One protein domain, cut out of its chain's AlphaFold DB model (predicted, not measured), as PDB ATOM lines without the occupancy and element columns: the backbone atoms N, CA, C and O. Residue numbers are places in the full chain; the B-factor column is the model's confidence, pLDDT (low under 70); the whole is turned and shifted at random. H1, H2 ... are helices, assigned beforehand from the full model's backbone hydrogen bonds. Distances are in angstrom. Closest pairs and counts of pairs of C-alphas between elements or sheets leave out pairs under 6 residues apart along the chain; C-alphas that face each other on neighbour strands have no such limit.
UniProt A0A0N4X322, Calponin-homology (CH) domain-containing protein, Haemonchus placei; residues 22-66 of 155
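AT A GLANCE: This is residues 22 to 66 of the 155 residues of the protein "Calponin-homology (CH) domain-containing protein" of Haemonchus placei (UniProt A0A0N4X322). Two helices, H1 and the much longer H3, run the same way at a shallow slant, and the short helix H2 bridges the ends where both begin, like a clasp. Between H1 and H2 the loop of residues 32 to 38 folds back from the end of H1, and H3 makes the longest axis. The printed part has 45 residues with three named helices, H1, H2, H3 in chain order, and no named strand; the class is all helix. It is compact, with a radius of gyration of the C-alphas of 10.1 A, yet elongated in outline, spanning 31 by 19 by 13 A.

IN THESE COORDINATES: Find C-alpha 22 at (151.885, 79.997, 136.534); from there H1, residues 22 to 31, runs 14.2 A to C-alpha 31. Next look at Pro 39, at (150.837, 80.986, 131.226), where H2, residues 39 to 43, begins. H3, residues 47 to 65, runs 27.0 A from Gln 47 to Tyr 65, at (126.102, 85.646, 127.274).

HOW THE PARTS SIT: Begin at H1, which touches H2; their closest C-alphas are those of Ala 26 and Pro 39, 5.0 A apart. H2 touches H3 in turn, and H3 does so with residues 49 to 53 alone; the closest C-alphas are those of Leu 42 and Ala 49, 5.3 A apart. H1 and H3 are close but not clearly touching, their closest C-alphas, of Leu 29 and Thr 53, being 7.2 A apart. They run the same way at a shallow tilt of 33 degrees, only just short of steep. In H1, H2 and H3 every O i to N i+4 pair is within hydrogen-bond range.

THE WHOLE: Look to Asp 44 and Gly 66 for the two C-alphas farthest apart, 31.5 A. The printed part has no cut. The link from H1 to H2 is short, with 7 residues, and the link from H2 to H3 is tight, with 3. The mean pLDDT of the printed part is 94.2, and no printed residue is under 70.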
ATOM      1  N   ILE A  22     151.892  80.641 137.855       95.56
ATOM      2  CA  ILE A  22     151.885  79.997 136.534       95.56
ATOM      3  C   ILE A  22     150.686  79.051 136.425       95.56
ATOM      4  O   ILE A  22     149.965  79.105 135.429       95.56
ATOM      5  N   ASP A  23     150.438  78.245 137.457       93.75
ATOM      6  CA  ASP A  23     149.308  77.310 137.499       93.75
ATOM      7  C   ASP A  23     147.967  78.063 137.538       93.75
ATOM      8  O   ASP A  23     147.012  77.701 136.845       93.75
ATOM      9  N   ASP A  24     147.915  79.169 138.283       93.00
ATOM     10  CA  ASP A  24     146.743  80.042 138.357       93.00
ATOM     11  C   ASP A  24     146.470  80.715 136.998       93.00
ATOM     12  O   ASP A  24     145.333  80.720 136.518       93.00
ATOM     13  N   CYS A  25     147.511  81.207 136.313       94.88
ATOM     14  CA  CYS A  25     147.395  81.744 134.954       94.88
ATOM     15  C   CYS A  25     146.944  80.674 133.953       94.88
ATOM     16  O   CYS A  25     146.064  80.938 133.137       94.88
ATOM     17  N   ALA A  26     147.492  79.459 134.026       94.25
ATOM     18  CA  ALA A  26     147.082  78.350 133.166       94.25
ATOM     19  C   ALA A  26     145.599  78.000 133.363       94.25
ATOM     20  O   ALA A  26     144.876  77.785 132.389       94.25
ATOM     21  N   SER A  27     145.129  78.018 134.612       92.38
ATOM     22  CA  SER A  27     143.727  77.767 134.960       92.38
ATOM     23  C   SER A  27     142.796  78.849 134.398       92.38
ATOM     24  O   SER A  27     141.745  78.533 133.838       92.38
ATOM     25  N   ILE A  28     143.193  80.125 134.484       91.56
ATOM     26  CA  ILE A  28     142.447  81.251 133.896       91.56
ATOM     27  C   ILE A  28     142.353  81.099 132.375       91.56
ATOM     28  O   ILE A  28     141.256  81.182 131.820       91.56
ATOM     29  N   LEU A  29     143.483  80.845 131.708       94.38
ATOM     30  CA  LEU A  29     143.547  80.684 130.255       94.38
ATOM     31  C   LEU A  29     142.662  79.523 129.782       94.38
ATOM     32  O   LEU A  29     141.869  79.691 128.855       94.38
ATOM     33  N   ALA A  30     142.697  78.387 130.481       93.00
ATOM     34  CA  ALA A  30     141.812  77.259 130.204       93.00
ATOM     35  C   ALA A  30     140.325  77.621 130.382       93.00
ATOM     36  O   ALA A  30     139.501  77.261 129.540       93.00
ATOM     37  N   CYS A  31     139.976  78.370 131.435       90.19
ATOM     38  CA  CYS A  31     138.597  78.784 131.711       90.19
ATOM     39  C   CYS A  31     138.003  79.668 130.602       90.19
ATOM     40  O   CYS A  31     136.804  79.586 130.328       90.19
ATOM     41  N   ILE A  32     138.822  80.507 129.965       92.69
ATOM     42  CA  ILE A  32     138.394  81.375 128.856       92.69
ATOM     43  C   ILE A  32     138.617  80.735 127.477       92.69
ATOM     44  O   ILE A  32     138.333  81.361 126.457       92.69
ATOM     45  N   GLY A  33     139.114  79.493 127.428       90.06
ATOM     46  CA  GLY A  33     139.423  78.787 126.183       90.06
ATOM     47  C   GLY A  33     140.607  79.373 125.403       90.06
ATOM     48  O   GLY A  33     140.692  79.173 124.191       90.06
ATOM     49  N   ASP A  34     141.508  80.103 126.063       92.38
ATOM     50  CA  ASP A  34     142.719  80.645 125.450       92.38
ATOM     51  C   ASP A  34     143.820  79.582 125.412       92.38
ATOM     52  O   ASP A  34     144.420  79.227 126.424       92.38
ATOM     53  N   THR A  35     144.089  79.079 124.211       89.81
ATOM     54  CA  THR A  35     145.140  78.089 123.944       89.81
ATOM     55  C   THR A  35     146.404  78.694 123.336       89.81
ATOM     56  O   THR A  35     147.339  77.960 123.020       89.81
ATOM     57  N   LYS A  36     146.431  80.014 123.111       89.81
ATOM     58  CA  LYS A  36     147.507  80.695 122.373       89.81
ATOM     59  C   LYS A  36     148.434  81.483 123.286       89.81
ATOM     60  O   LYS A  36     149.602  81.654 122.942       89.81
ATOM     61  N   THR A  37     147.924  81.987 124.403       95.06
ATOM     62  CA  THR A  37     148.721  82.744 125.371       95.06
ATOM     63  C   THR A  37     149.507  81.793 126.272       95.06
ATOM     64  O   THR A  37     148.969  80.804 126.766       95.06
ATOM     65  N   SER A  38     150.788  82.087 126.505       96.44
ATOM     66  CA  SER A  38     151.607  81.326 127.451       96.44
ATOM     67  C   SER A  38     151.264  81.700 128.903       96.44
ATOM     68  O   SER A  38     151.281  82.890 129.238       96.44
ATOM     69  N   PRO A  39     151.037  80.720 129.803       96.56
ATOM     70  CA  PRO A  39     150.837  80.986 131.226       96.56
ATOM     71  C   PRO A  39     152.016  81.709 131.884       96.56
ATOM     72  O   PRO A  39     151.797  82.550 132.751       96.56
ATOM     73  N   SER A  40     153.255  81.420 131.469       97.25
ATOM     74  CA  SER A  40     154.438  82.091 132.022       97.25
ATOM     75  C   SER A  40     154.513  83.552 131.587       97.25
ATOM     76  O   SER A  40     154.728  84.425 132.417       97.25
ATOM     77  N   GLU A  41     154.253  83.842 130.309       97.69
ATOM     78  CA  GLU A  41     154.258  85.216 129.793       97.69
ATOM     79  C   GLU A  41     153.162  86.066 130.447       97.69
ATOM     80  O   GLU A  41     153.382  87.244 130.737       97.69
ATOM     81  N   LEU A  42     151.998  85.467 130.720       96.81
ATOM     82  CA  LEU A  42     150.934  86.112 131.484       96.81
ATOM     83  C   LEU A  42     151.351  86.340 132.947       96.81
ATOM     84  O   LEU A  42     151.198  87.452 133.454       96.81
ATOM     85  N   ALA A  43     151.930  85.331 133.606       96.31
ATOM     86  CA  ALA A  43     152.406  85.424 134.990       96.31
ATOM     87  C   ALA A  43     153.542  86.450 135.177       96.31
ATOM     88  O   ALA A  43     153.697  87.004 136.272       96.31
ATOM     89  N   ASP A  44     154.301  86.714 134.113       97.06
ATOM     90  CA  ASP A  44     155.362  87.721 134.035       97.06
ATOM     91  C   ASP A  44     154.859  89.084 133.531       97.06
ATOM     92  O   ASP A  44     155.645  90.013 133.352       97.06
ATOM     93  N   SER A  45     153.544  89.244 133.339       96.12
ATOM     94  CA  SER A  45     152.910  90.505 132.924       96.12
ATOM     95  C   SER A  45     153.416  91.039 131.580       96.12
ATOM     96  O   SER A  45     153.464  92.251 131.355       96.12
ATOM     97  N   GLN A  46     153.779  90.148 130.651       97.56
ATOM     98  CA  GLN A  46     154.138  90.570 129.303       97.56
ATOM     99  C   GLN A  46     152.932  91.224 128.624       97.56
ATOM    100  O   GLN A  46     151.875  90.613 128.473       97.56
ATOM    101  N   GLN A  47     153.103  92.465 128.162       97.00
ATOM    102  CA  GLN A  47     152.010  93.295 127.644       97.00
ATOM    103  C   GLN A  47     151.167  92.585 126.575       97.00
ATOM    104  O   GLN A  47     149.940  92.635 126.619       97.00
ATOM    105  N   LYS A  48     151.812  91.893 125.627       95.88
ATOM    106  CA  LYS A  48     151.114  91.157 124.566       95.88
ATOM    107  C   LYS A  48     150.241  90.032 125.131       95.88
ATOM    108  O   LYS A  48     149.095  89.904 124.711       95.88
ATOM    109  N   ALA A  49     150.762  89.257 126.083       96.56
ATOM    110  CA  ALA A  49     150.034  88.169 126.729       96.56
ATOM    111  C   ALA A  49     148.840  88.697 127.539       96.56
ATOM    112  O   ALA A  49     147.735  88.171 127.423       96.56
ATOM    113  N   VAL A  50     149.030  89.790 128.284       96.56
ATOM    114  CA  VAL A  50     147.961  90.440 129.060       96.56
ATOM    115  C   VAL A  50     146.839  90.943 128.146       96.56
ATOM    116  O   VAL A  50     145.673  90.622 128.369       96.56
ATOM    117  N   LEU A  51     147.172  91.685 127.083       96.00
ATOM    118  CA  LEU A  51     146.175  92.209 126.141       96.00
ATOM    119  C   LEU A  51     145.434  91.088 125.403       96.00
ATOM    120  O   LEU A  51     144.217  91.160 125.238       96.00
ATOM    121  N   GLN A  52     146.151  90.038 124.996       95.12
ATOM    122  CA  GLN A  52     145.553  88.882 124.332       95.12
ATOM    123  C   GLN A  52     144.595  88.127 125.260       95.12
ATOM    124  O   GLN A  52     143.483  87.798 124.846       95.12
ATOM    125  N   THR A  53     144.996  87.912 126.516       95.94
ATOM    126  CA  THR A  53     144.150  87.292 127.546       95.94
ATOM    127  C   THR A  53     142.875  88.102 127.743       95.94
ATOM    128  O   THR A  53     141.780  87.543 127.770       95.94
ATOM    129  N   TRP A  54     142.993  89.431 127.820       95.06
ATOM    130  CA  TRP A  54     141.836  90.289 128.040       95.06
ATOM    131  C   TRP A  54     140.861  90.269 126.859       95.06
ATOM    132  O   TRP A  54     139.657  90.102 127.042       95.06
ATOM    133  N   TRP A  55     141.382  90.319 125.633       94.38
ATOM    134  CA  TRP A  55     140.571  90.156 124.428       94.38
ATOM    135  C   TRP A  55     139.876  88.786 124.356       94.38
ATOM    136  O   TRP A  55     138.715  88.684 123.954       94.38
ATOM    137  N   ASN A  56     140.556  87.715 124.764       94.50
ATOM    138  CA  ASN A  56     139.967  86.376 124.796       94.50
ATOM    139  C   ASN A  56     138.884  86.247 125.869       94.50
ATOM    140  O   ASN A  56     137.869  85.600 125.625       94.50
ATOM    141  N   LEU A  57     139.030  86.932 127.003       94.94
ATOM    142  CA  LEU A  57     137.985  87.006 128.020       94.94
ATOM    143  C   LEU A  57     136.738  87.746 127.502       94.94
ATOM    144  O   LEU A  57     135.627  87.249 127.683       94.94
ATOM    145  N   VAL A  58     136.894  88.853 126.768       94.19
ATOM    146  CA  VAL A  58     135.758  89.537 126.109       94.19
ATOM    147  C   VAL A  58     135.034  88.605 125.128       94.19
ATOM    148  O   VAL A  58     133.806  88.523 125.138       94.19
ATOM    149  N   GLN A  59     135.773  87.843 124.319       92.75
ATOM    150  CA  GLN A  59     135.178  86.874 123.391       92.75
ATOM    151  C   GLN A  59     134.489  85.707 124.115       92.75
ATOM    152  O   GLN A  59     133.405  85.288 123.710       92.75
ATOM    153  N   ALA A  60     135.085  85.186 125.192       92.38
ATOM    154  CA  ALA A  60     134.484  84.131 126.003       92.38
ATOM    155  C   ALA A  60     133.179  84.605 126.661       92.38
ATOM    156  O   ALA A  60     132.195  83.865 126.690       92.38
ATOM    157  N   PHE A  61     133.149  85.857 127.130       93.38
ATOM    158  CA  PHE A  61     131.940  86.494 127.639       93.38
ATOM    159  C   PHE A  61     130.861  86.591 126.553       93.38
ATOM    160  O   PHE A  61     129.741  86.137 126.781       93.38
ATOM    161  N   TRP A  62     131.200  87.098 125.361       92.25
ATOM    162  CA  TRP A  62     130.277  87.175 124.221       92.25
ATOM    163  C   TRP A  62     129.688  85.809 123.862       92.25
ATOM    164  O   TRP A  62     128.475  85.661 123.780       92.25
ATOM    165  N   LYS A  63     130.529  84.779 123.731       91.19
ATOM    166  CA  LYS A  63     130.070  83.427 123.394       91.19
ATOM    167  C   LYS A  63     129.114  82.851 124.445       91.19
ATOM    168  O   LYS A  63     128.218  82.077 124.118       91.19
ATOM    169  N   LYS A  64     129.317  83.198 125.720       91.50
ATOM    170  CA  LYS A  64     128.510  82.681 126.829       91.50
ATOM    171  C   LYS A  64     127.199  83.445 127.028       91.50
ATOM    172  O   LYS A  64     126.197  82.811 127.348       91.50
ATOM    173  N   TYR A  65     127.210  84.768 126.871       92.75
ATOM    174  CA  TYR A  65     126.102  85.646 127.274       92.75
ATOM    175  C   TYR A  65     125.538  86.523 126.150       92.75
ATOM    176  O   TYR A  65     124.579  87.255 126.381       92.75
ATOM    177  N   GLY A  66     126.116  86.480 124.949       90.38
ATOM    178  CA  GLY A  66     125.599  87.195 123.788       90.38
ATOM    179  C   GLY A  66     124.208  86.695 123.368       90.38
ATOM    180  O   GLY A  66     123.808  85.587 123.738       90.38
TER     181      GLY A  66